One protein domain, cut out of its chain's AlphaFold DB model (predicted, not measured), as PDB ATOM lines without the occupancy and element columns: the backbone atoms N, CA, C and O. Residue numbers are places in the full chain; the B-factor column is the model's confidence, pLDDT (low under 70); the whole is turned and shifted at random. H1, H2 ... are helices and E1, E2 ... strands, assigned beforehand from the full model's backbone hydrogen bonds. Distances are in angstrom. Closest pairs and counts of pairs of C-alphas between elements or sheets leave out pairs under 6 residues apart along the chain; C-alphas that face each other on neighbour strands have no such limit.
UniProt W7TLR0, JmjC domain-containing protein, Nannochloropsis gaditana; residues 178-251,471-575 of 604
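Overview. This is residues 178 to 251 and 471 to 575 of the 604 residues of the protein "JmjC domain-containing protein" of Nannochloropsis gaditana (UniProt W7TLR0). Two sheets of four strands each stand partly face to face as a wedge-shaped sandwich, closest where E6 comes near E7 and E2 and open between E4 and E3. H1 and H2 lie outside the first sheet, on the side away from the second; H3 lies beyond one end of the sheets, and H4 with H5 beyond the other end, where they add to the length, while residues 542 to 547 stick out as a loop. The 179 printed residues run E1 H1 H2 E2 H3 E3 E4 E5 H4 H5 E6 E7 E8, five named helices and eight named strands; one sheet has the order E1, E2, E7, E4 and is mixed, the other E3, E8, E5, E6 and is antiparallel throughout. The class is mixed, helices and strands, with 83 of the 179 residues in named elements. The whole is compact, with a radius of gyration of the C-alphas of 17.8 A and spans of 49 by 35 by 31 A.

Arrangement. E1, residues 178 to 180, is an edge strand, parallel to E2, residues 228 to 231, at 2 degrees; N 178 and O 228 are 2.8 A apart. Between them come H1, residues 207 to 211, and H2, residues 216 to 222, in a strand-helix-strand unit, two parallel neighbour strands with helices between, whose crossover is right-handed. H1 only grazes this sheet; its Leu 210 and Val 560 of E7, residues 560 to 563, are the closest C-alphas of the two, 6.7 A apart. H1 and H2 only just touch, and only at the corner by their link, with 3 pairs of C-alphas within 8 A, the closest being Ala 208 and Pro 216 at 5.6 A. H2 is not on the sheet. H3, residues 235 to 248, touches no helix and is on neither sheet. E7 is antiparallel to E2, with N 231 and O 560 2.8 A apart, and to the edge strand E4, residues 484 to 487, with N 486 and O 561 2.8 A apart. In the other sheet E8, residues 568 to 574, is antiparallel to the edge strand E3, residues 473 to 478, with N 475 and O 571 2.8 A apart, and to E5, residues 492 to 498, with N 494 and O 572 2.8 A apart. E5 is antiparallel to the edge strand E6, residues 551 to 555, at 156 degrees, with N 495 and O 553 2.8 A apart. Between the sheets, the closest C-alphas of E6 and E7 are those of Leu 555 and Leu 561, 7.8 A apart, while E3 and E4 are apart. H4, residues 516 to 528, and H5, residues 533 to 536, are close but not clearly touching, with the C-alphas of Met 527 and Val 533 closest at 7.0 A; neither is on a sheet. Every O i to N i+4 pair is within hydrogen-bond range in H1, H2 and H4, and 8 of 10 are in H3; H5 is too short for such a pair.

Along the chain. E1 begins at C-alpha 178, (-30.457, -35.153, 3.257). H3 measures 19.9 A from first to last C-alpha, and H4 18.0 A, from C-alpha 516 at (-9.904, -16.312, -16.627). E3 measures 15.1 A, E5 19.7 A, E6 12.9 A and E8 19.6 A; E8 ends at C-alpha 574, (-18.177, -17.670, 10.008).

Size, cuts and confidence. The C-alphas farthest apart, those of Gly 190 and Arg 517, are 54.9 A apart. Residues 252 to 470 are not printed, and C-alphas 251 and 471 are 19.5 A apart across this cut. The links E1 to H1, E5 to H4 and H5 to E6 are long. The mean pLDDT of the printed part is 85.8; residues 181 to 194, 198 to 201, 246 to 251, 545 and 547 are under 70.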
ATOM      1  N   CYS A 178     -30.162 -34.340   2.089       72.94
ATOM      2  CA  CYS A 178     -30.457 -35.153   3.257       72.94
ATOM      3  C   CYS A 178     -29.748 -34.524   4.462       72.94
ATOM      4  O   CYS A 178     -28.517 -34.541   4.555       72.94
ATOM      5  N   HIS A 179     -30.527 -33.920   5.356       75.19
ATOM      6  CA  HIS A 179     -30.021 -33.335   6.591       75.19
ATOM      7  C   HIS A 179     -30.273 -34.304   7.743       75.19
ATOM      8  O   HIS A 179     -31.416 -34.687   7.989       75.19
ATOM      9  N   ILE A 180     -29.205 -34.727   8.415       73.06
ATOM     10  CA  ILE A 180     -29.270 -35.587   9.591       73.06
ATOM     11  C   ILE A 180     -28.740 -34.780  10.777       73.06
ATOM     12  O   ILE A 180     -27.534 -34.730  11.043       73.06
ATOM     13  N   ASP A 181     -29.675 -34.145  11.480       65.38
ATOM     14  CA  ASP A 181     -29.436 -33.523  12.780       65.38
ATOM     15  C   ASP A 181     -29.571 -34.578  13.859       65.38
ATOM     16  O   ASP A 181     -30.638 -34.811  14.417       65.38
ATOM     17  N   LEU A 182     -28.466 -35.252  14.138       60.03
ATOM     18  CA  LEU A 182     -28.375 -36.069  15.330       60.03
ATOM     19  C   LEU A 182     -27.512 -35.296  16.301       60.03
ATOM     20  O   LEU A 182     -26.281 -35.330  16.246       60.03
ATOM     21  N   LEU A 183     -28.179 -34.556  17.181       52.00
ATOM     22  CA  LEU A 183     -27.599 -34.203  18.466       52.00
ATOM     23  C   LEU A 183     -27.271 -35.539  19.139       52.00
ATOM     24  O   LEU A 183     -28.144 -36.279  19.574       52.00
ATOM     25  N   PHE A 184     -25.997 -35.920  19.051       51.53
ATOM     26  CA  PHE A 184     -25.490 -37.276  19.277       51.53
ATOM     27  C   PHE A 184     -25.535 -37.746  20.736       51.53
ATOM     28  O   PHE A 184     -24.823 -38.691  21.081       51.53
ATOM     29  N   ASP A 185     -26.352 -37.121  21.573       49.84
ATOM     30  CA  ASP A 185     -26.373 -37.407  22.996       49.84
ATOM     31  C   ASP A 185     -27.489 -38.404  23.385       49.84
ATOM     32  O   ASP A 185     -27.252 -39.169  24.308       49.84
ATOM     33  N   ASP A 186     -28.572 -38.579  22.595       49.25
ATOM     34  CA  ASP A 186     -29.711 -39.448  22.992       49.25
ATOM     35  C   ASP A 186     -30.318 -40.357  21.898       49.25
ATOM     36  O   ASP A 186     -31.494 -40.728  21.949       49.25
ATOM     37  N   VAL A 187     -29.548 -40.788  20.890       52.59
ATOM     38  CA  VAL A 187     -30.078 -41.778  19.925       52.59
ATOM     39  C   VAL A 187     -30.130 -43.159  20.580       52.59
ATOM     40  O   VAL A 187     -29.187 -43.950  20.501       52.59
ATOM     41  N   THR A 188     -31.257 -43.466  21.220       53.62
ATOM     42  CA  THR A 188     -31.582 -44.824  21.652       53.62
ATOM     43  C   THR A 188     -31.742 -45.720  20.410       53.62
ATOM     44  O   THR A 188     -32.493 -45.377  19.494       53.62
ATOM     45  N   PRO A 189     -31.063 -46.883  20.329       53.50
ATOM     46  CA  PRO A 189     -31.062 -47.762  19.147       53.50
ATOM     47  C   PRO A 189     -32.420 -48.348  18.688       53.50
ATOM     48  O   PRO A 189     -32.430 -49.241  17.846       53.50
ATOM     49  N   GLY A 190     -33.562 -47.906  19.225       53.50
ATOM     50  CA  GLY A 190     -34.865 -48.551  19.032       53.50
ATOM     51  C   GLY A 190     -35.753 -47.991  17.913       53.50
ATOM     52  O   GLY A 190     -36.576 -48.733  17.386       53.50
ATOM     53  N   ALA A 191     -35.616 -46.718  17.523       53.16
ATOM     54  CA  ALA A 191     -36.689 -46.032  16.784       53.16
ATOM     55  C   ALA A 191     -36.571 -46.025  15.243       53.16
ATOM     56  O   ALA A 191     -37.568 -45.821  14.555       53.16
ATOM     57  N   HIS A 192     -35.386 -46.250  14.660       54.12
ATOM     58  CA  HIS A 192     -35.143 -45.930  13.237       54.12
ATOM     59  C   HIS A 192     -34.893 -47.131  12.300       54.12
ATOM     60  O   HIS A 192     -34.515 -46.951  11.137       54.12
ATOM     61  N   GLY A 193     -35.150 -48.361  12.759       62.59
ATOM     62  CA  GLY A 193     -34.987 -49.584  11.959       62.59
ATOM     63  C   GLY A 193     -33.539 -49.851  11.505       62.59
ATOM     64  O   GLY A 193     -32.600 -49.193  11.941       62.59
ATOM     65  N   ASN A 194     -33.350 -50.802  10.581       67.44
ATOM     66  CA  ASN A 194     -32.036 -51.282  10.094       67.44
ATOM     67  C   ASN A 194     -31.178 -50.230   9.343       67.44
ATOM     68  O   ASN A 194     -30.190 -50.583   8.700       67.44
ATOM     69  N   LYS A 195     -31.570 -48.949   9.352       71.81
ATOM     70  CA  LYS A 195     -30.886 -47.851   8.648       71.81
ATOM     71  C   LYS A 195     -29.733 -47.262   9.461       71.81
ATOM     72  O   LYS A 195     -28.800 -46.711   8.877       71.81
ATOM     73  N   LEU A 196     -29.811 -47.366  10.789       75.25
ATOM     74  CA  LEU A 196     -28.802 -46.836  11.699       75.25
ATOM     75  C   LEU A 196     -27.862 -47.945  12.171       75.25
ATOM     76  O   LEU A 196     -28.283 -49.045  12.522       75.25
ATOM     77  N   SER A 197     -26.571 -47.638  12.196       71.38
ATOM     78  CA  SER A 197     -25.553 -48.474  12.807       71.38
ATOM     79  C   SER A 197     -25.663 -48.368  14.337       71.38
ATOM     80  O   SER A 197     -25.625 -47.256  14.871       71.38
ATOM     81  N   PRO A 198     -25.782 -49.494  15.066       64.00
ATOM     82  CA  PRO A 198     -26.035 -49.495  16.510       64.00
ATOM     83  C   PRO A 198     -24.830 -49.057  17.356       64.00
ATOM     84  O   PRO A 198     -24.989 -48.759  18.536       64.00
ATOM     85  N   THR A 199     -23.632 -48.981  16.771       63.25
ATOM     86  CA  THR A 199     -22.408 -48.602  17.484       63.25
ATOM     87  C   THR A 199     -21.650 -47.577  16.653       63.25
ATOM     88  O   THR A 199     -21.421 -47.851  15.474       63.25
ATOM     89  N   PRO A 200     -21.206 -46.432  17.215       63.88
ATOM     90  CA  PRO A 200     -20.301 -45.546  16.497       63.88
ATOM     91  C   PRO A 200     -19.066 -46.355  16.100       63.88
ATOM     92  O   PRO A 200     -18.377 -46.861  16.996       63.88
ATOM     93  N   PRO A 201     -18.772 -46.499  14.793       62.59
ATOM     94  CA  PRO A 201     -17.523 -47.081  14.349       62.59
ATOM     95  C   PRO A 201     -16.391 -46.368  15.078       62.59
ATOM     96  O   PRO A 201     -16.485 -45.166  15.368       62.59
ATOM     97  N   GLN A 202     -15.315 -47.093  15.383       75.62
ATOM     98  CA  GLN A 202     -14.069 -46.420  15.728       75.62
ATOM     99  C   GLN A 202     -13.841 -45.326  14.693       75.62
ATOM    100  O   GLN A 202     -13.955 -45.590  13.499       75.62
ATOM    101  N   ILE A 203     -13.638 -44.085  15.152       70.06
ATOM    102  CA  ILE A 203     -13.629 -42.984  14.203       70.06
ATOM    103  C   ILE A 203     -12.345 -43.051  13.390       70.06
ATOM    104  O   ILE A 203     -11.286 -42.671  13.874       70.06
ATOM    105  N   ASP A 204     -12.435 -43.566  12.182       80.12
ATOM    106  CA  ASP A 204     -11.314 -43.797  11.297       80.12
ATOM    107  C   ASP A 204     -11.610 -43.192   9.922       80.12
ATOM    108  O   ASP A 204     -12.565 -42.440   9.723       80.12
ATOM    109  N   THR A 205     -10.746 -43.474   8.955       75.50
ATOM    110  CA  THR A 205     -10.947 -43.022   7.577       75.50
ATOM    111  C   THR A 205     -11.902 -43.929   6.799       75.50
ATOM    112  O   THR A 205     -11.962 -43.812   5.577       75.50
ATOM    113  N   SER A 206     -12.592 -44.875   7.447       87.31
ATOM    114  CA  SER A 206     -13.558 -45.735   6.769       87.31
ATOM    115  C   SER A 206     -14.814 -44.947   6.407       87.31
ATOM    116  O   SER A 206     -15.206 -43.988   7.077       87.31
ATOM    117  N   LEU A 207     -15.482 -45.390   5.342       88.44
ATOM    118  CA  LEU A 207     -16.733 -44.794   4.905       88.44
ATOM    119  C   LEU A 207     -17.763 -44.858   6.034       88.44
ATOM    120  O   LEU A 207     -18.379 -43.842   6.328       88.44
ATOM    121  N   ALA A 208     -17.864 -46.010   6.709       89.94
ATOM    122  CA  ALA A 208     -18.759 -46.235   7.840       89.94
ATOM    123  C   ALA A 208     -18.580 -45.183   8.944       89.94
ATOM    124  O   ALA A 208     -19.564 -44.670   9.471       89.94
ATOM    125  N   SER A 209     -17.337 -44.816   9.273       87.88
ATOM    126  CA  SER A 209     -17.072 -43.791  10.282       87.88
ATOM    127  C   SER A 209     -17.507 -42.386   9.849       87.88
ATOM    128  O   SER A 209     -18.068 -41.634  10.658       87.88
ATOM    129  N   LEU A 210     -17.267 -42.025   8.587       88.69
ATOM    130  CA  LEU A 210     -17.629 -40.710   8.055       88.69
ATOM    131  C   LEU A 210     -19.148 -40.528   7.994       88.69
ATOM    132  O   LEU A 210     -19.655 -39.477   8.388       88.69
ATOM    133  N   ILE A 211     -19.866 -41.563   7.565       91.62
ATOM    134  CA  ILE A 211     -21.319 -41.508   7.358       91.62
ATOM    135  C   ILE A 211     -22.137 -41.920   8.588       91.62
ATOM    136  O   ILE A 211     -23.363 -41.915   8.514       91.62
ATOM    137  N   TYR A 212     -21.497 -42.276   9.709       89.00
ATOM    138  CA  TYR A 212     -22.199 -42.651  10.938       89.00
ATOM    139  C   TYR A 212     -23.222 -41.563  11.329       89.00
ATOM    140  O   TYR A 212     -22.837 -40.392  11.397       89.00
ATOM    141  N   PRO A 213     -24.495 -41.924  11.582       90.44
ATOM    142  CA  PRO A 213     -24.970 -43.268  11.927       90.44
ATOM    143  C   PRO A 213     -25.407 -44.160  10.770       90.44
ATOM    144  O   PRO A 213     -25.899 -45.251  11.025       90.44
ATOM    145  N   LEU A 214     -25.292 -43.730   9.521       90.56
ATOM    146  CA  LEU A 214     -25.786 -44.522   8.401       90.56
ATOM    147  C   LEU A 214     -24.950 -45.785   8.205       90.56
ATOM    148  O   LEU A 214     -23.733 -45.795   8.414       90.56
ATOM    149  N   THR A 215     -25.600 -46.852   7.752       90.88
ATOM    150  CA  THR A 215     -24.876 -48.011   7.230       90.88
ATOM    151  C   THR A 215     -24.279 -47.682   5.852       90.88
ATOM    152  O   THR A 215     -24.895 -46.937   5.076       90.88
ATOM    153  N   PRO A 216     -23.094 -48.220   5.505       92.56
ATOM    154  CA  PRO A 216     -22.525 -48.080   4.163       92.56
ATOM    155  C   PRO A 216     -23.483 -48.504   3.053       92.56
ATOM    156  O   PRO A 216     -23.556 -47.839   2.025       92.56
ATOM    157  N   GLU A 217     -24.256 -49.565   3.271       92.81
ATOM    158  CA  GLU A 217     -25.210 -50.098   2.300       92.81
ATOM    159  C   GLU A 217     -26.337 -49.100   2.025       92.81
ATOM    160  O   GLU A 217     -26.663 -48.844   0.865       92.81
ATOM    161  N   TYR A 218     -26.902 -48.496   3.077       92.75
ATOM    162  CA  TYR A 218     -27.936 -47.475   2.930       92.75
ATOM    163  C   TYR A 218     -27.386 -46.234   2.227       92.75
ATOM    164  O   TYR A 218     -27.992 -45.740   1.278       92.75
ATOM    165  N   PHE A 219     -26.208 -45.766   2.642       94.19
ATOM    166  CA  PHE A 219     -25.560 -44.621   2.013       94.19
ATOM    167  C   PHE A 219     -25.296 -44.862   0.523       94.19
ATOM    168  O   PHE A 219     -25.666 -44.027  -0.297       94.19
ATOM    169  N   LEU A 220     -24.717 -46.005   0.152       94.19
ATOM    170  CA  LEU A 220     -24.434 -46.336  -1.247       94.19
ATOM    171  C   LEU A 220     -25.704 -46.478  -2.094       94.19
ATOM    172  O   LEU A 220     -25.686 -46.142  -3.276       94.19
ATOM    173  N   LYS A 221     -26.798 -46.967  -1.505       93.25
ATOM    174  CA  LYS A 221     -28.056 -47.193  -2.220       93.25
ATOM    175  C   LYS A 221     -28.894 -45.922  -2.381       93.25
ATOM    176  O   LYS A 221     -29.443 -45.700  -3.454       93.25
ATOM    177  N   GLU A 222     -29.007 -45.112  -1.332       92.94
ATOM    178  CA  GLU A 222     -30.018 -44.044  -1.246       92.94
ATOM    179  C   GLU A 222     -29.422 -42.625  -1.306       92.94
ATOM    180  O   GLU A 222     -30.149 -41.655  -1.520       92.94
ATOM    181  N   ILE A 223     -28.110 -42.474  -1.089       93.62
ATOM    182  CA  ILE A 223     -27.461 -41.157  -0.966       93.62
ATOM    183  C   ILE A 223     -26.354 -40.973  -1.998       93.62
ATOM    184  O   ILE A 223     -26.264 -39.917  -2.630       93.62
ATOM    185  N   TRP A 224     -25.504 -41.981  -2.179       94.50
ATOM    186  CA  TRP A 224     -24.340 -41.909  -3.051       94.50
ATOM    187  C   TRP A 224     -24.737 -41.508  -4.470       94.50
ATOM    188  O   TRP A 224     -25.595 -42.131  -5.091       94.50
ATOM    189  N   ASN A 225     -24.093 -40.454  -4.970       92.62
ATOM    190  CA  ASN A 225     -24.354 -39.852  -6.279       92.62
ATOM    191  C   ASN A 225     -25.779 -39.297  -6.492       92.62
ATOM    192  O   ASN A 225     -26.118 -38.903  -7.602       92.62
ATOM    193  N   GLN A 226     -26.615 -39.257  -5.451       91.00
ATOM    194  CA  GLN A 226     -28.020 -38.851  -5.552       91.00
ATOM    195  C   GLN A 226     -28.314 -37.591  -4.745       91.00
ATOM    196  O   GLN A 226     -29.023 -36.705  -5.222       91.00
ATOM    197  N   LYS A 227     -27.781 -37.505  -3.522       93.94
ATOM    198  CA  LYS A 227     -28.115 -36.447  -2.563       93.94
ATOM    199  C   LYS A 227     -26.861 -35.925  -1.877       93.94
ATOM    200  O   LYS A 227     -25.917 -36.676  -1.625       93.94
ATOM    201  N   ALA A 228     -26.872 -34.640  -1.536       94.38
ATOM    202  CA  ALA A 228     -25.942 -34.123  -0.543       94.38
ATOM    203  C   ALA A 228     -26.352 -34.648   0.839       94.38
ATOM    204  O   ALA A 228     -27.545 -34.747   1.129       94.38
ATOM    205  N   LEU A 229     -25.378 -34.981   1.683       95.31
ATOM    206  CA  LEU A 229     -25.630 -35.479   3.036       95.31
ATOM    207  C   LEU A 229     -24.868 -34.640   4.049       95.31
ATOM    208  O   LEU A 229     -23.644 -34.545   3.982       95.31
ATOM    209  N   VAL A 230     -25.595 -34.092   5.014       95.06
ATOM    210  CA  VAL A 230     -25.032 -33.405   6.176       95.06
ATOM    211  C   VAL A 230     -25.279 -34.262   7.399       95.06
ATOM    212  O   VAL A 230     -26.419 -34.632   7.672       95.06
ATOM    213  N   ILE A 231     -24.218 -34.551   8.143       93.06
ATOM    214  CA  ILE A 231     -24.315 -35.175   9.454       93.06
ATOM    215  C   ILE A 231     -23.712 -34.216  10.468       93.06
ATOM    216  O   ILE A 231     -22.489 -34.027  10.504       93.06
ATOM    217  N   GLN A 232     -24.565 -33.618  11.295       91.75
ATOM    218  CA  GLN A 232     -24.087 -32.829  12.424       91.75
ATOM    219  C   GLN A 232     -23.487 -33.748  13.482       91.75
ATOM    220  O   GLN A 232     -23.894 -34.894  13.642       91.75
ATOM    221  N   ALA A 233     -22.474 -33.260  14.188       85.69
ATOM    222  CA  ALA A 233     -21.810 -34.023  15.229       85.69
ATOM    223  C   ALA A 233     -21.958 -33.336  16.579       85.69
ATOM    224  O   ALA A 233     -21.709 -32.139  16.699       85.69
ATOM    225  N   GLY A 234     -22.275 -34.125  17.605       82.56
ATOM    226  CA  GLY A 234     -22.156 -33.692  18.992       82.56
ATOM    227  C   GLY A 234     -20.694 -33.597  19.442       82.56
ATOM    228  O   GLY A 234     -19.775 -34.166  18.828       82.56
ATOM    229  N   ALA A 235     -20.475 -32.929  20.575       79.81
ATOM    230  CA  ALA A 235     -19.150 -32.730  21.165       79.81
ATOM    231  C   ALA A 235     -18.406 -34.059  21.419       79.81
ATOM    232  O   ALA A 235     -17.185 -34.145  21.246       79.81
ATOM    233  N   GLY A 236     -19.136 -35.126  21.768       83.94
ATOM    234  CA  GLY A 236     -18.578 -36.464  21.975       83.94
ATOM    235  C   GLY A 236     -17.938 -37.063  20.717       83.94
ATOM    236  O   GLY A 236     -16.822 -37.594  20.781       83.94
ATOM    237  N   ARG A 237     -18.601 -36.937  19.557       82.75
ATOM    238  CA  ARG A 237     -18.068 -37.403  18.265       82.75
ATOM    239  C   ARG A 237     -16.839 -36.593  17.872       82.75
ATOM    240  O   ARG A 237     -15.814 -37.196  17.563       82.75
ATOM    241  N   LEU A 238     -16.886 -35.264  17.984       84.75
ATOM    242  CA  LEU A 238     -15.726 -34.406  17.723       84.75
ATOM    243  C   LEU A 238     -14.524 -34.789  18.594       84.75
ATOM    244  O   LEU A 238     -13.413 -34.931  18.089       84.75
ATOM    245  N   LYS A 239     -14.723 -35.007  19.899       84.12
ATOM    246  CA  LYS A 239     -13.642 -35.409  20.813       84.12
ATOM    247  C   LYS A 239     -12.999 -36.733  20.389       84.12
ATOM    248  O   LYS A 239     -11.775 -36.858  20.434       84.12
ATOM    249  N   LYS A 240     -13.806 -37.709  19.961       83.00
ATOM    250  CA  LYS A 240     -13.322 -38.985  19.405       83.00
ATOM    251  C   LYS A 240     -12.584 -38.772  18.073       83.00
ATOM    252  O   LYS A 240     -11.505 -39.329  17.898       83.00
ATOM    253  N   MET A 241     -13.100 -37.917  17.185       81.31
ATOM    254  CA  MET A 241     -12.458 -37.570  15.910       81.31
ATOM    255  C   MET A 241     -11.100 -36.922  16.130       81.31
ATOM    256  O   MET A 241     -10.111 -37.382  15.575       81.31
ATOM    257  N   CYS A 242     -11.024 -35.905  16.986       81.38
ATOM    258  CA  CYS A 242      -9.775 -35.226  17.316       81.38
ATOM    259  C   CYS A 242      -8.723 -36.206  17.843       81.38
ATOM    260  O   CYS A 242      -7.597 -36.180  17.365       81.38
ATOM    261  N   ARG A 243      -9.097 -37.134  18.734       81.25
ATOM    262  CA  ARG A 243      -8.174 -38.165  19.248       81.25
ATOM    263  C   ARG A 243      -7.646 -39.100  18.162       81.25
ATOM    264  O   ARG A 243      -6.499 -39.524  18.240       81.25
ATOM    265  N   ASN A 244      -8.468 -39.427  17.169       77.25
ATOM    266  CA  ASN A 244      -8.095 -40.367  16.112       77.25
ATOM    267  C   ASN A 244      -7.388 -39.680  14.931       77.25
ATOM    268  O   ASN A 244      -6.599 -40.310  14.232       77.25
ATOM    269  N   LEU A 245      -7.619 -38.376  14.746       70.62
ATOM    270  CA  LEU A 245      -6.925 -37.524  13.779       70.62
ATOM    271  C   LEU A 245      -5.640 -36.893  14.352       70.62
ATOM    272  O   LEU A 245      -4.793 -36.439  13.585       70.62
ATOM    273  N   ASP A 246      -5.453 -36.888  15.674       67.94
ATOM    274  CA  ASP A 246      -4.220 -36.448  16.347       67.94
ATOM    275  C   ASP A 246      -2.969 -37.204  15.849       67.94
ATOM    276  O   ASP A 246      -1.989 -36.548  15.479       67.94
ATOM    277  N   PRO A 247      -2.979 -38.552  15.726       58.88
ATOM    278  CA  PRO A 247      -1.889 -39.302  15.104       58.88
ATOM    279  C   PRO A 247      -1.593 -38.867  13.667       58.88
ATOM    280  O   PRO A 247      -0.486 -39.089  13.176       58.88
ATOM    281  N   ILE A 248      -2.572 -38.247  12.995       55.66
ATOM    282  CA  ILE A 248      -2.464 -37.839  11.597       55.66
ATOM    283  C   ILE A 248      -1.689 -36.516  11.447       55.66
ATOM    284  O   ILE A 248      -1.335 -36.104  10.343       55.66
ATOM    285  N   GLY A 249      -1.361 -35.847  12.560       56.59
ATOM    286  CA  GLY A 249      -0.662 -34.558  12.548       56.59
ATOM    287  C   GLY A 249      -1.517 -33.418  11.989       56.59
ATOM    288  O   GLY A 249      -0.986 -32.372  11.622       56.59
ATOM    289  N   VAL A 250      -2.837 -33.628  11.897       54.75
ATOM    290  CA  VAL A 250      -3.805 -32.632  11.412       54.75
ATOM    291  C   VAL A 250      -4.010 -31.540  12.453       54.75
ATOM    292  O   VAL A 250      -4.182 -30.370  12.112       54.75
ATOM    293  N   LEU A 251      -3.968 -31.912  13.730       55.81
ATOM    294  CA  LEU A 251      -4.003 -30.949  14.811       55.81
ATOM    295  C   LEU A 251      -2.581 -30.439  15.049       55.81
ATOM    296  O   LEU A 251      -1.650 -31.246  15.141       55.81
ATOM    297  N   PRO A 471     -11.953 -15.732   8.936       86.00
ATOM    298  CA  PRO A 471     -13.120 -14.915   8.627       86.00
ATOM    299  C   PRO A 471     -12.728 -13.441   8.371       86.00
ATOM    300  O   PRO A 471     -11.766 -12.965   8.980       86.00
ATOM    301  N   PRO A 472     -13.461 -12.702   7.518       89.62
ATOM    302  CA  PRO A 472     -14.472 -13.200   6.591       89.62
ATOM    303  C   PRO A 472     -13.794 -13.792   5.344       89.62
ATOM    304  O   PRO A 472     -13.095 -13.100   4.602       89.62
ATOM    305  N   HIS A 473     -14.006 -15.083   5.086       93.69
ATOM    306  CA  HIS A 473     -13.544 -15.730   3.856       93.69
ATOM    307  C   HIS A 473     -14.717 -16.409   3.168       93.69
ATOM    308  O   HIS A 473     -15.364 -17.280   3.751       93.69
ATOM    309  N   ARG A 474     -14.931 -16.067   1.897       95.06
ATOM    310  CA  ARG A 474     -16.001 -16.627   1.078       95.06
ATOM    311  C   ARG A 474     -15.441 -17.285  -0.174       95.06
ATOM    312  O   ARG A 474     -14.758 -16.645  -0.970       95.06
ATOM    313  N   THR A 475     -15.792 -18.547  -0.367       95.56
ATOM    314  CA  THR A 475     -15.655 -19.246  -1.639       95.56
ATOM    315  C   THR A 475     -16.986 -19.119  -2.387       95.56
ATOM    316  O   THR A 475     -18.005 -19.599  -1.883       95.56
ATOM    317  N   PRO A 476     -17.022 -18.450  -3.555       96.19
ATOM    318  CA  PRO A 476     -18.247 -18.289  -4.335       96.19
ATOM    319  C   PRO A 476     -18.735 -19.628  -4.910       96.19
ATOM    320  O   PRO A 476     -18.032 -20.636  -4.843       96.19
ATOM    321  N   PHE A 477     -19.931 -19.624  -5.504       97.00
ATOM    322  CA  PHE A 477     -20.496 -20.814  -6.140       97.00
ATOM    323  C   PHE A 477     -19.561 -21.408  -7.198       97.00
ATOM    324  O   PHE A 477     -19.092 -20.713  -8.107       97.00
ATOM    325  N   HIS A 478     -19.326 -22.706  -7.055       97.00
ATOM    326  CA  HIS A 478     -18.596 -23.573  -7.973       97.00
ATOM    327  C   HIS A 478     -19.103 -25.009  -7.799       97.00
ATOM    328  O   HIS A 478     -19.886 -25.286  -6.889       97.00
ATOM    329  N   TRP A 479     -18.664 -25.917  -8.660       97.12
ATOM    330  CA  TRP A 479     -18.772 -27.351  -8.408       97.12
ATOM    331  C   TRP A 479     -17.442 -28.035  -8.694       97.12
ATOM    332  O   TRP A 479     -16.622 -27.549  -9.481       97.12
ATOM    333  N   ASP A 480     -17.276 -29.212  -8.104       96.88
ATOM    334  CA  ASP A 480     -16.136 -30.086  -8.343       96.88
ATOM    335  C   ASP A 480     -16.553 -31.329  -9.131       96.88
ATOM    336  O   ASP A 480     -17.710 -31.753  -9.091       96.88
ATOM    337  N   SER A 481     -15.599 -31.951  -9.821       95.69
ATOM    338  CA  SER A 481     -15.776 -33.254 -10.475       95.69
ATOM    339  C   SER A 481     -15.549 -34.457  -9.574       95.69
ATOM    340  O   SER A 481     -15.581 -35.598 -10.028       95.69
ATOM    341  N   GLN A 482     -15.329 -34.219  -8.287       94.81
ATOM    342  CA  GLN A 482     -14.955 -35.239  -7.321       94.81
ATOM    343  C   GLN A 482     -16.051 -35.415  -6.273       94.81
ATOM    344  O   GLN A 482     -16.771 -34.478  -5.937       94.81
ATOM    345  N   HIS A 483     -16.157 -36.630  -5.734       94.56
ATOM    346  CA  HIS A 483     -16.921 -36.860  -4.514       94.56
ATOM    347  C   HIS A 483     -16.176 -36.219  -3.346       94.56
ATOM    348  O   HIS A 483     -15.055 -36.621  -3.023       94.56
ATOM    349  N   ASN A 484     -16.811 -35.252  -2.697       95.50
ATOM    350  CA  ASN A 484     -16.201 -34.492  -1.620       95.50
ATOM    351  C   ASN A 484     -16.764 -34.935  -0.272       95.50
ATOM    352  O   ASN A 484     -17.964 -34.838  -0.030       95.50
ATOM    353  N   PHE A 485     -15.880 -35.363   0.629       95.38
ATOM    354  CA  PHE A 485     -16.176 -35.482   2.055       95.38
ATOM    355  C   PHE A 485     -15.474 -34.345   2.792       95.38
ATOM    356  O   PHE A 485     -14.249 -34.323   2.907       95.38
ATOM    357  N   THR A 486     -16.258 -33.397   3.291       95.06
ATOM    358  CA  THR A 486     -15.772 -32.297   4.120       95.06
ATOM    359  C   THR A 486     -16.005 -32.631   5.578       95.06
ATOM    360  O   THR A 486     -17.122 -32.927   5.986       95.06
ATOM    361  N   VAL A 487     -14.949 -32.524   6.377       93.06
ATOM    362  CA  VAL A 487     -15.013 -32.709   7.823       93.06
ATOM    363  C   VAL A 487     -14.624 -31.404   8.504       93.06
ATOM    364  O   VAL A 487     -13.505 -30.913   8.331       93.06
ATOM    365  N   GLN A 488     -15.533 -30.841   9.292       94.06
ATOM    366  CA  GLN A 488     -15.293 -29.583   9.986       94.06
ATOM    367  C   GLN A 488     -14.599 -29.856  11.324       94.06
ATOM    368  O   GLN A 488     -15.219 -30.345  12.253       94.06
ATOM    369  N   ILE A 489     -13.307 -29.555  11.459       90.94
ATOM    370  CA  ILE A 489     -12.558 -29.875  12.696       90.94
ATOM    371  C   ILE A 489     -12.633 -28.751  13.739       90.94
ATOM    372  O   ILE A 489     -12.684 -29.019  14.937       90.94
ATOM    373  N   ARG A 490     -12.613 -27.485  13.302       90.25
ATOM    374  CA  ARG A 490     -12.628 -26.287  14.165       90.25
ATOM    375  C   ARG A 490     -13.307 -25.118  13.476       90.25
ATOM    376  O   ARG A 490     -13.184 -25.000  12.263       90.25
ATOM    377  N   GLY A 491     -13.917 -24.223  14.255       92.44
ATOM    378  CA  GLY A 491     -14.681 -23.086  13.739       92.44
ATOM    379  C   GLY A 491     -15.939 -23.533  12.994       92.44
ATOM    380  O   GLY A 491     -16.257 -24.728  12.960       92.44
ATOM    381  N   ARG A 492     -16.633 -22.588  12.360       92.81
ATOM    382  CA  ARG A 492     -17.882 -22.847  11.632       92.81
ATOM    383  C   ARG A 492     -17.787 -22.407  10.179       92.81
ATOM    384  O   ARG A 492     -17.108 -21.433   9.850       92.81
ATOM    385  N   LYS A 493     -18.487 -23.129   9.307       94.88
ATOM    386  CA  LYS A 493     -18.643 -22.747   7.901       94.88
ATOM    387  C   LYS A 493     -20.103 -22.845   7.503       94.88
ATOM    388  O   LYS A 493     -20.708 -23.899   7.691       94.88
ATOM    389  N   ARG A 494     -20.649 -21.777   6.929       95.19
ATOM    390  CA  ARG A 494     -21.941 -21.807   6.248       95.19
ATOM    391  C   ARG A 494     -21.727 -22.360   4.847       95.19
ATOM    392  O   ARG A 494     -20.898 -21.852   4.094       95.19
ATOM    393  N   TRP A 495     -22.446 -23.419   4.530       96.31
ATOM    394  CA  TRP A 495     -22.469 -24.039   3.217       96.31
ATOM    395  C   TRP A 495     -23.806 -23.740   2.574       96.31
ATOM    396  O   TRP A 495     -24.846 -23.966   3.185       96.31
ATOM    397  N   THR A 496     -23.769 -23.254   1.343       95.62
ATOM    398  CA  THR A 496     -24.954 -23.138   0.498       95.62
ATOM    399  C   THR A 496     -24.779 -24.073  -0.679       95.62
ATOM    400  O   THR A 496     -23.770 -23.970  -1.373       95.62
ATOM    401  N   VAL A 497     -25.724 -24.981  -0.906       95.56
ATOM    402  CA  VAL A 497     -25.614 -26.052  -1.901       95.56
ATOM    403  C   VAL A 497     -26.857 -26.117  -2.785       95.56
ATOM    404  O   VAL A 497     -27.970 -25.837  -2.338       95.56
ATOM    405  N   GLN A 498     -26.679 -26.514  -4.040       94.38
ATOM    406  CA  GLN A 498     -27.773 -26.765  -4.976       94.38
ATOM    407  C   GLN A 498     -27.368 -27.852  -5.976       94.38
ATOM    408  O   GLN A 498     -26.226 -27.905  -6.433       94.38
ATOM    409  N   ASN A 499     -28.308 -28.718  -6.344       92.81
ATOM    410  CA  ASN A 499     -28.082 -29.673  -7.423       92.81
ATOM    411  C   ASN A 499     -28.020 -28.921  -8.768       92.81
ATOM    412  O   ASN A 499     -28.898 -28.115  -9.070       92.81
ATOM    413  N   SER A 500     -26.979 -29.158  -9.565       88.38
ATOM    414  CA  SER A 500     -26.787 -28.520 -10.878       88.38
ATOM    415  C   SER A 500     -27.460 -29.267 -12.037       88.38
ATOM    416  O   SER A 500     -27.444 -28.781 -13.165       88.38
ATOM    417  N   ASN A 501     -28.023 -30.453 -11.782       85.81
ATOM    418  CA  ASN A 501     -28.398 -31.478 -12.764       85.81
ATOM    419  C   ASN A 501     -27.222 -32.043 -13.585       85.81
ATOM    420  O   ASN A 501     -27.441 -32.815 -14.520       85.81
ATOM    421  N   VAL A 502     -25.979 -31.685 -13.247       88.38
ATOM    422  CA  VAL A 502     -24.774 -32.182 -13.913       88.38
ATOM    423  C   VAL A 502     -24.283 -33.419 -13.181       88.38
ATOM    424  O   VAL A 502     -23.644 -33.328 -12.135       88.38
ATOM    425  N   ASN A 503     -24.576 -34.585 -13.747       86.69
ATOM    426  CA  ASN A 503     -24.055 -35.845 -13.238       86.69
ATOM    427  C   ASN A 503     -22.648 -36.062 -13.800       86.69
ATOM    428  O   ASN A 503     -22.464 -36.018 -15.014       86.69
ATOM    429  N   GLU A 504     -21.674 -36.308 -12.921       89.12
ATOM    430  CA  GLU A 504     -20.297 -36.667 -13.300       89.12
ATOM    431  C   GLU A 504     -19.614 -35.638 -14.232       89.12
ATOM    432  O   GLU A 504     -19.195 -35.976 -15.342       89.12
ATOM    433  N   PRO A 505     -19.480 -34.361 -13.819       93.06
ATOM    434  CA  PRO A 505     -18.823 -33.365 -14.657       93.06
ATOM    435  C   PRO A 505     -17.369 -33.769 -14.935       93.06
ATOM    436  O   PRO A 505     -16.655 -34.251 -14.058       93.06
ATOM    437  N   LEU A 506     -16.891 -33.507 -16.153       92.31
ATOM    438  CA  LEU A 506     -15.534 -33.889 -16.566       92.31
ATOM    439  C   LEU A 506     -14.423 -33.119 -15.838       92.31
ATOM    440  O   LEU A 506     -13.282 -33.571 -15.764       92.31
ATOM    441  N   SER A 507     -14.742 -31.925 -15.345       95.44
ATOM    442  CA  SER A 507     -13.810 -31.021 -14.678       95.44
ATOM    443  C   SER A 507     -14.543 -30.145 -13.669       95.44
ATOM    444  O   SER A 507     -15.768 -29.991 -13.731       95.44
ATOM    445  N   ASN A 508     -13.782 -29.557 -12.750       96.25
ATOM    446  CA  ASN A 508     -14.298 -28.535 -11.849       96.25
ATOM    447  C   ASN A 508     -14.748 -27.310 -12.657       96.25
ATOM    448  O   ASN A 508     -14.215 -27.038 -13.730       96.25
ATOM    449  N   HIS A 509     -15.698 -26.539 -12.132       96.56
ATOM    450  CA  HIS A 509     -16.155 -25.310 -12.784       96.56
ATOM    451  C   HIS A 509     -16.282 -24.188 -11.773       96.56
ATOM    452  O   HIS A 509     -17.042 -24.282 -10.811       96.56
ATOM    453  N   HIS A 510     -15.549 -23.103 -12.012       96.44
ATOM    454  CA  HIS A 510     -15.490 -21.948 -11.120       96.44
ATOM    455  C   HIS A 510     -15.844 -20.657 -11.882       96.44
ATOM    456  O   HIS A 510     -14.942 -19.921 -12.307       96.44
ATOM    457  N   PRO A 511     -17.141 -20.319 -12.038       94.94
ATOM    458  CA  PRO A 511     -17.586 -19.129 -12.776       94.94
ATOM    459  C   PRO A 511     -16.980 -17.821 -12.253       94.94
ATOM    460  O   PRO A 511     -16.664 -16.899 -13.013       94.94
ATOM    461  N   SER A 512     -16.770 -17.760 -10.939       94.12
ATOM    462  CA  SER A 512     -16.239 -16.584 -10.244       94.12
ATOM    463  C   SER A 512     -14.715 -16.605 -10.080       94.12
ATOM    464  O   SER A 512     -14.162 -15.738  -9.406       94.12
ATOM    465  N   SER A 513     -14.010 -17.575 -10.676       93.88
ATOM    466  CA  SER A 513     -12.549 -17.633 -10.586       93.88
ATOM    467  C   SER A 513     -11.900 -16.416 -11.247       93.88
ATOM    468  O   SER A 513     -12.236 -16.037 -12.374       93.88
ATOM    469  N   SER A 514     -10.911 -15.831 -10.569       94.31
ATOM    470  CA  SER A 514     -10.055 -14.782 -11.133       94.31
ATOM    471  C   SER A 514      -9.139 -15.320 -12.240       94.31
ATOM    472  O   SER A 514      -8.695 -14.558 -13.106       94.31
ATOM    473  N   ASN A 515      -8.900 -16.637 -12.277       94.62
ATOM    474  CA  ASN A 515      -8.161 -17.297 -13.347       94.62
ATOM    475  C   ASN A 515      -9.045 -17.450 -14.593       94.62
ATOM    476  O   ASN A 515      -9.641 -18.497 -14.856       94.62
ATOM    477  N   ARG A 516      -9.096 -16.381 -15.398       94.94
ATOM    478  CA  ARG A 516      -9.904 -16.312 -16.627       94.94
ATOM    479  C   ARG A 516      -9.617 -17.452 -17.607       94.94
ATOM    480  O   ARG A 516     -10.533 -17.873 -18.306       94.94
ATOM    481  N   ARG A 517      -8.369 -17.935 -17.673       94.56
ATOM    482  CA  ARG A 517      -7.964 -18.998 -18.604       94.56
ATOM    483  C   ARG A 517      -8.527 -20.352 -18.187       94.56
ATOM    484  O   ARG A 517      -9.067 -21.037 -19.046       94.56
ATOM    485  N   ALA A 518      -8.404 -20.707 -16.907       91.50
ATOM    486  CA  ALA A 518      -8.999 -21.932 -16.373       91.50
ATOM    487  C   ALA A 518     -10.517 -21.907 -16.582       91.50
ATOM    488  O   ALA A 518     -11.049 -22.754 -17.285       91.50
ATOM    489  N   ARG A 519     -11.174 -20.818 -16.156       94.38
ATOM    490  CA  ARG A 519     -12.621 -20.636 -16.331       94.38
ATOM    491  C   ARG A 519     -13.085 -20.793 -17.781       94.38
ATOM    492  O   ARG A 519     -14.078 -21.469 -18.030       94.38
ATOM    493  N   ALA A 520     -12.408 -20.153 -18.739       95.00
ATOM    494  CA  ALA A 520     -12.765 -20.265 -20.154       95.00
ATOM    495  C   ALA A 520     -12.541 -21.686 -20.697       95.00
ATOM    496  O   ALA A 520     -13.342 -22.155 -21.501       95.00
ATOM    497  N   GLY A 521     -11.478 -22.363 -20.247       95.75
ATOM    498  CA  GLY A 521     -11.197 -23.756 -20.589       95.75
ATOM    499  C   GLY A 521     -12.275 -24.708 -20.075       95.75
ATOM    500  O   GLY A 521     -12.818 -25.473 -20.867       95.75
ATOM    501  N   ASP A 522     -12.632 -24.601 -18.796       94.62
ATOM    502  CA  ASP A 522     -13.658 -25.438 -18.162       94.62
ATOM    503  C   ASP A 522     -15.026 -25.200 -18.817       94.62
ATOM    504  O   ASP A 522     -15.707 -26.141 -19.217       94.62
ATOM    505  N   THR A 523     -15.388 -23.931 -19.041       94.69
ATOM    506  CA  THR A 523     -16.634 -23.554 -19.731       94.69
ATOM    507  C   THR A 523     -16.696 -24.162 -21.135       94.69
ATOM    508  O   THR A 523     -17.702 -24.764 -21.502       94.69
ATOM    509  N   ALA A 524     -15.622 -24.032 -21.922       95.56
ATOM    510  CA  ALA A 524     -15.572 -24.577 -23.275       95.56
ATOM    511  C   ALA A 524     -15.622 -26.111 -23.284       95.56
ATOM    512  O   ALA A 524     -16.277 -26.685 -24.151       95.56
ATOM    513  N   LEU A 525     -14.964 -26.770 -22.321       95.62
ATOM    514  CA  LEU A 525     -15.001 -28.223 -22.172       95.62
ATOM    515  C   LEU A 525     -16.427 -28.709 -21.897       95.62
ATOM    516  O   LEU A 525     -16.908 -29.596 -22.594       95.62
ATOM    517  N   HIS A 526     -17.127 -28.092 -20.944       94.94
ATOM    518  CA  HIS A 526     -18.503 -28.479 -20.620       94.94
ATOM    519  C   HIS A 526     -19.476 -28.202 -21.774       94.94
ATOM    520  O   HIS A 526     -20.289 -29.064 -22.107       94.94
ATOM    521  N   MET A 527     -19.353 -27.054 -22.452       95.00
ATOM    522  CA  MET A 527     -20.153 -26.758 -23.652       95.00
ATOM    523  C   MET A 527     -19.897 -27.764 -24.782       95.00
ATOM    524  O   MET A 527     -20.835 -28.198 -25.448       95.00
ATOM    525  N   ALA A 528     -18.641 -28.176 -24.989       95.00
ATOM    526  CA  ALA A 528     -18.295 -29.193 -25.983       95.00
ATOM    527  C   ALA A 528     -18.907 -30.567 -25.661       95.00
ATOM    528  O   ALA A 528     -19.144 -31.361 -26.569       95.00
ATOM    529  N   CYS A 529     -19.213 -30.827 -24.388       92.62
ATOM    530  CA  CYS A 529     -19.930 -32.017 -23.930       92.62
ATOM    531  C   CYS A 529     -21.456 -31.866 -23.966       92.62
ATOM    532  O   CYS A 529     -22.169 -32.716 -23.440       92.62
ATOM    533  N   GLY A 530     -21.962 -30.806 -24.600       93.88
ATOM    534  CA  GLY A 530     -23.392 -30.580 -24.787       93.88
ATOM    535  C   GLY A 530     -24.092 -29.976 -23.573       93.88
ATOM    536  O   GLY A 530     -25.321 -29.937 -23.556       93.88
ATOM    537  N   MET A 531     -23.354 -29.490 -22.568       92.69
ATOM    538  CA  MET A 531     -23.990 -28.757 -21.480       92.69
ATOM    539  C   MET A 531     -24.517 -27.400 -21.968       92.69
ATOM    540  O   MET A 531     -23.758 -26.640 -22.584       92.69
ATOM    541  N   PRO A 532     -25.780 -27.054 -21.663       93.50
ATOM    542  CA  PRO A 532     -26.322 -25.745 -21.995       93.50
ATOM    543  C   PRO A 532     -25.626 -24.651 -21.176       93.50
ATOM    544  O   PRO A 532     -25.188 -24.877 -20.044       93.50
ATOM    545  N   VAL A 533     -25.534 -23.446 -21.743       91.94
ATOM    546  CA  VAL A 533     -24.858 -22.297 -21.112       91.94
ATOM    547  C   VAL A 533     -25.507 -21.947 -19.776       91.94
ATOM    548  O   VAL A 533     -24.822 -21.568 -18.830       91.94
ATOM    549  N   GLU A 534     -26.820 -22.119 -19.688       91.56
ATOM    550  CA  GLU A 534     -27.640 -21.854 -18.512       91.56
ATOM    551  C   GLU A 534     -27.252 -22.768 -17.343       91.56
ATOM    552  O   GLU A 534     -27.163 -22.302 -16.212       91.56
ATOM    553  N   ALA A 535     -26.919 -24.039 -17.607       90.75
ATOM    554  CA  ALA A 535     -26.458 -24.966 -16.568       90.75
ATOM    555  C   ALA A 535     -25.070 -24.596 -16.018       90.75
ATOM    556  O   ALA A 535     -24.718 -25.011 -14.917       90.75
ATOM    557  N   LEU A 536     -24.284 -23.808 -16.763       94.12
ATOM    558  CA  LEU A 536     -22.963 -23.315 -16.357       94.12
ATOM    559  C   LEU A 536     -23.027 -22.011 -15.555       94.12
ATOM    560  O   LEU A 536     -21.987 -21.548 -15.069       94.12
ATOM    561  N   GLN A 537     -24.210 -21.406 -15.424       93.75
ATOM    562  CA  GLN A 537     -24.400 -20.201 -14.627       93.75
ATOM    563  C   GLN A 537     -24.541 -20.568 -13.153       93.75
ATOM    564  O   GLN A 537     -25.315 -21.447 -12.780       93.75
ATOM    565  N   ALA A 538     -23.778 -19.873 -12.310       93.94
ATOM    566  CA  ALA A 538     -23.898 -20.027 -10.871       93.94
ATOM    567  C   ALA A 538     -25.323 -19.667 -10.416       93.94
ATOM    568  O   ALA A 538     -25.884 -18.684 -10.913       93.94
ATOM    569  N   PRO A 539     -25.878 -20.387  -9.430       92.50
ATOM    570  CA  PRO A 539     -27.140 -20.020  -8.818       92.50
ATOM    571  C   PRO A 539     -27.158 -18.582  -8.310       92.50
ATOM    572  O   PRO A 539     -26.230 -18.130  -7.633       92.50
ATOM    573  N   SER A 540     -28.244 -17.863  -8.593       88.31
ATOM    574  CA  SER A 540     -28.481 -16.544  -8.013       88.31
ATOM    575  C   SER A 540     -29.244 -16.672  -6.696       88.31
ATOM    576  O   SER A 540     -30.331 -17.244  -6.673       88.31
ATOM    577  N   PHE A 541     -28.740 -16.053  -5.626       80.69
ATOM    578  CA  PHE A 541     -29.465 -15.944  -4.351       80.69
ATOM    579  C   PHE A 541     -30.771 -15.139  -4.459       80.69
ATOM    580  O   PHE A 541     -31.674 -15.330  -3.657       80.69
ATOM    581  N   HIS A 542     -30.861 -14.239  -5.442       81.62
ATOM    582  CA  HIS A 542     -31.985 -13.312  -5.630       81.62
ATOM    583  C   HIS A 542     -32.903 -13.697  -6.795       81.62
ATOM    584  O   HIS A 542     -33.687 -12.874  -7.260       81.62
ATOM    585  N   GLY A 543     -32.770 -14.921  -7.309       73.50
ATOM    586  CA  GLY A 543     -33.670 -15.403  -8.348       73.50
ATOM    587  C   GLY A 543     -35.100 -15.504  -7.811       73.50
ATOM    588  O   GLY A 543     -35.280 -15.671  -6.601       73.50
ATOM    589  N   PRO A 544     -36.126 -15.433  -8.681       75.88
ATOM    590  CA  PRO A 544     -37.461 -15.854  -8.279       75.88
ATOM    591  C   PRO A 544     -37.360 -17.267  -7.685       75.88
ATOM    592  O   PRO A 544     -36.508 -18.035  -8.146       75.88
ATOM    593  N   PRO A 545     -38.175 -17.609  -6.672       67.88
ATOM    594  CA  PRO A 545     -38.165 -18.934  -6.071       67.88
ATOM    595  C   PRO A 545     -38.512 -19.953  -7.157       67.88
ATOM    596  O   PRO A 545     -39.672 -20.198  -7.474       67.88
ATOM    597  N   SER A 546     -37.483 -20.498  -7.796       70.00
ATOM    598  CA  SER A 546     -37.621 -21.686  -8.608       70.00
ATOM    599  C   SER A 546     -37.870 -22.848  -7.654       70.00
ATOM    600  O   SER A 546     -37.575 -22.775  -6.459       70.00
ATOM    601  N   SER A 547     -38.363 -23.958  -8.184       65.06
ATOM    602  CA  SER A 547     -38.566 -25.195  -7.425       65.06
ATOM    603  C   SER A 547     -37.291 -25.761  -6.773       65.06
ATOM    604  O   SER A 547     -37.357 -26.778  -6.092       65.06
ATOM    605  N   SER A 548     -36.122 -25.132  -6.951       79.31
ATOM    606  CA  SER A 548     -34.863 -25.541  -6.322       79.31
ATOM    607  C   SER A 548     -34.089 -24.349  -5.751       79.31
ATOM    608  O   SER A 548     -32.978 -24.048  -6.182       79.31
ATOM    609  N   SER A 549     -34.646 -23.654  -4.759       86.31
ATOM    610  CA  SER A 549     -33.863 -22.677  -3.992       86.31
ATOM    611  C   SER A 549     -32.617 -23.342  -3.377       86.31
ATOM    612  O   SER A 549     -32.740 -24.451  -2.844       86.31
ATOM    613  N   PRO A 550     -31.435 -22.697  -3.401       92.88
ATOM    614  CA  PRO A 550     -30.246 -23.232  -2.743       92.88
ATOM    615  C   PRO A 550     -30.497 -23.501  -1.254       92.88
ATOM    616  O   PRO A 550     -31.019 -22.644  -0.541       92.88
ATOM    617  N   ALA A 551     -30.095 -24.674  -0.772       92.12
ATOM    618  CA  ALA A 551     -30.182 -25.026   0.641       92.12
ATOM    619  C   ALA A 551     -28.951 -24.495   1.382       92.12
ATOM    620  O   ALA A 551     -27.832 -24.653   0.897       92.12
ATOM    621  N   SER A 552     -29.136 -23.888   2.556       92.94
ATOM    622  CA  SER A 552     -28.039 -23.348   3.364       92.94
ATOM    623  C   SER A 552     -28.042 -23.941   4.770       92.94
ATOM    624  O   SER A 552     -29.086 -23.989   5.408       92.94
ATOM    625  N   PHE A 553     -26.877 -24.357   5.262       93.81
ATOM    626  CA  PHE A 553     -26.694 -24.913   6.608       93.81
ATOM    627  C   PHE A 553     -25.299 -24.580   7.150       93.81
ATOM    628  O   PHE A 553     -24.384 -24.237   6.397       93.81
ATOM    629  N   VAL A 554     -25.114 -24.676   8.466       93.75
ATOM    630  CA  VAL A 554     -23.827 -24.413   9.124       93.75
ATOM    631  C   VAL A 554     -23.192 -25.727   9.559       93.75
ATOM    632  O   VAL A 554     -23.766 -26.476  10.344       93.75
ATOM    633  N   LEU A 555     -21.977 -25.998   9.085       93.94
ATOM    634  CA  LEU A 555     -21.166 -27.092   9.610       93.94
ATOM    635  C   LEU A 555     -20.489 -26.649  10.903       93.94
ATOM    636  O   LEU A 555     -19.674 -25.717  10.907       93.94
ATOM    637  N   ARG A 556     -20.826 -27.343  11.990       92.62
ATOM    638  CA  ARG A 556     -20.213 -27.184  13.311       92.62
ATOM    639  C   ARG A 556     -18.992 -28.103  13.454       92.62
ATOM    640  O   ARG A 556     -18.869 -29.077  12.708       92.62
ATOM    641  N   PRO A 557     -18.071 -27.832  14.394       92.31
ATOM    642  CA  PRO A 557     -16.983 -28.752  14.701       92.31
ATOM    643  C   PRO A 557     -17.475 -30.190  14.951       92.31
ATOM    644  O   PRO A 557     -18.314 -30.442  15.805       92.31
ATOM    645  N   GLY A 558     -16.922 -31.135  14.196       90.56
ATOM    646  CA  GLY A 558     -17.233 -32.561  14.171       90.56
ATOM    647  C   GLY A 558     -18.138 -32.964  13.007       90.56
ATOM    648  O   GLY A 558     -18.170 -34.146  12.666       90.56
ATOM    649  N   ALA A 559     -18.861 -32.016  12.404       92.94
ATOM    650  CA  ALA A 559     -19.811 -32.305  11.341       92.94
ATOM    651  C   ALA A 559     -19.113 -32.835  10.082       92.94
ATOM    652  O   ALA A 559     -17.976 -32.457   9.762       92.94
ATOM    653  N   VAL A 560     -19.828 -33.691   9.355       93.94
ATOM    654  CA  VAL A 560     -19.393 -34.270   8.084       93.94
ATOM    655  C   VAL A 560     -20.399 -33.897   7.002       93.94
ATOM    656  O   VAL A 560     -21.601 -34.082   7.168       93.94
ATOM    657  N   LEU A 561     -19.899 -33.388   5.882       95.69
ATOM    658  CA  LEU A 561     -20.667 -33.109   4.677       95.69
ATOM    659  C   LEU A 561     -20.154 -33.993   3.544       95.69
ATOM    660  O   LEU A 561     -18.972 -33.946   3.209       95.69
ATOM    661  N   TYR A 562     -21.049 -34.752   2.926       96.62
ATOM    662  CA  TYR A 562     -20.823 -35.403   1.644       96.62
ATOM    663  C   TYR A 562     -21.497 -34.603   0.525       96.62
ATOM    664  O   TYR A 562     -22.696 -34.320   0.586       96.62
ATOM    665  N   LEU A 563     -20.721 -34.271  -0.504       96.12
ATOM    666  CA  LEU A 563     -21.180 -33.633  -1.733       96.12
ATOM    667  C   LEU A 563     -20.852 -34.520  -2.940       96.12
ATOM    668  O   LEU A 563     -19.675 -34.834  -3.163       96.12
ATOM    669  N   PRO A 564     -21.859 -34.917  -3.735       96.31
ATOM    670  CA  PRO A 564     -21.611 -35.569  -5.010       96.31
ATOM    671  C   PRO A 564     -20.958 -34.623  -6.042       96.31
ATOM    672  O   PRO A 564     -21.096 -33.400  -5.937       96.31
ATOM    673  N   PRO A 565     -20.283 -35.175  -7.068       96.19
ATOM    674  CA  PRO A 565     -19.768 -34.421  -8.201       96.19
ATOM    675  C   PRO A 565     -20.853 -33.577  -8.864       96.19
ATOM    676  O   PRO A 565     -22.007 -33.993  -8.958       96.19
ATOM    677  N   GLY A 566     -20.473 -32.396  -9.342       95.12
ATOM    678  CA  GLY A 566     -21.369 -31.488 -10.054       95.12
ATOM    679  C   GLY A 566     -22.260 -30.637  -9.162       95.12
ATOM    680  O   GLY A 566     -22.854 -29.691  -9.661       95.12
ATOM    681  N   TRP A 567     -22.324 -30.871  -7.852       95.81
ATOM    682  CA  TRP A 567     -23.150 -30.046  -6.972       95.81
ATOM    683  C   TRP A 567     -22.594 -28.632  -6.836       95.81
ATOM    684  O   TRP A 567     -21.444 -28.436  -6.424       95.81
ATOM    685  N   TRP A 568     -23.440 -27.643  -7.137       96.75
ATOM    686  CA  TRP A 568     -23.134 -26.250  -6.851       96.75
ATOM    687  C   TRP A 568     -22.993 -26.079  -5.352       96.75
ATOM    688  O   TRP A 568     -23.874 -26.475  -4.589       96.75
ATOM    689  N   HIS A 569     -21.910 -25.442  -4.933       97.19
ATOM    690  CA  HIS A 569     -21.722 -25.079  -3.548       97.19
ATOM    691  C   HIS A 569     -20.932 -23.780  -3.393       97.19
ATOM    692  O   HIS A 569     -20.036 -23.458  -4.177       97.19
ATOM    693  N   ALA A 570     -21.292 -23.021  -2.367       96.69
ATOM    694  CA  ALA A 570     -20.588 -21.846  -1.883       96.69
ATOM    695  C   ALA A 570     -20.304 -22.032  -0.391       96.69
ATOM    696  O   ALA A 570     -21.072 -22.679   0.324       96.69
ATOM    697  N   VAL A 571     -19.188 -21.472   0.072       96.50
ATOM    698  CA  VAL A 571     -18.718 -21.653   1.449       96.50
ATOM    699  C   VAL A 571     -18.364 -20.309   2.045       96.50
ATOM    700  O   VAL A 571     -17.617 -19.539   1.445       96.50
ATOM    701  N   GLU A 572     -18.842 -20.047   3.247       95.50
ATOM    702  CA  GLU A 572     -18.527 -18.849   4.011       95.50
ATOM    703  C   GLU A 572     -17.992 -19.249   5.385       95.50
ATOM    704  O   GLU A 572     -18.619 -20.008   6.124       95.50
ATOM    705  N   ALA A 573     -16.783 -18.792   5.704       94.50
ATOM    706  CA  ALA A 573     -16.189 -18.968   7.020       94.50
ATOM    707  C   ALA A 573     -16.825 -17.969   7.984       94.50
ATOM    708  O   ALA A 573     -16.676 -16.762   7.793       94.50
ATOM    709  N   LEU A 574     -17.505 -18.486   9.004       93.75
ATOM    710  CA  LEU A 574     -18.177 -17.670  10.008       93.75
ATOM    711  C   LEU A 574     -17.212 -17.312  11.133       93.75
ATOM    712  O   LEU A 574     -16.294 -18.080  11.449       93.75
ATOM    713  N   THR A 575     -17.440 -16.159  11.751       90.25
ATOM    714  CA  THR A 575     -16.790 -15.814  13.018       90.25
ATOM    715  C   THR A 575     -17.397 -16.630  14.167       90.25
ATOM    716  O   THR A 575     -18.507 -17.167  14.069       90.25
TER     717      THR A 575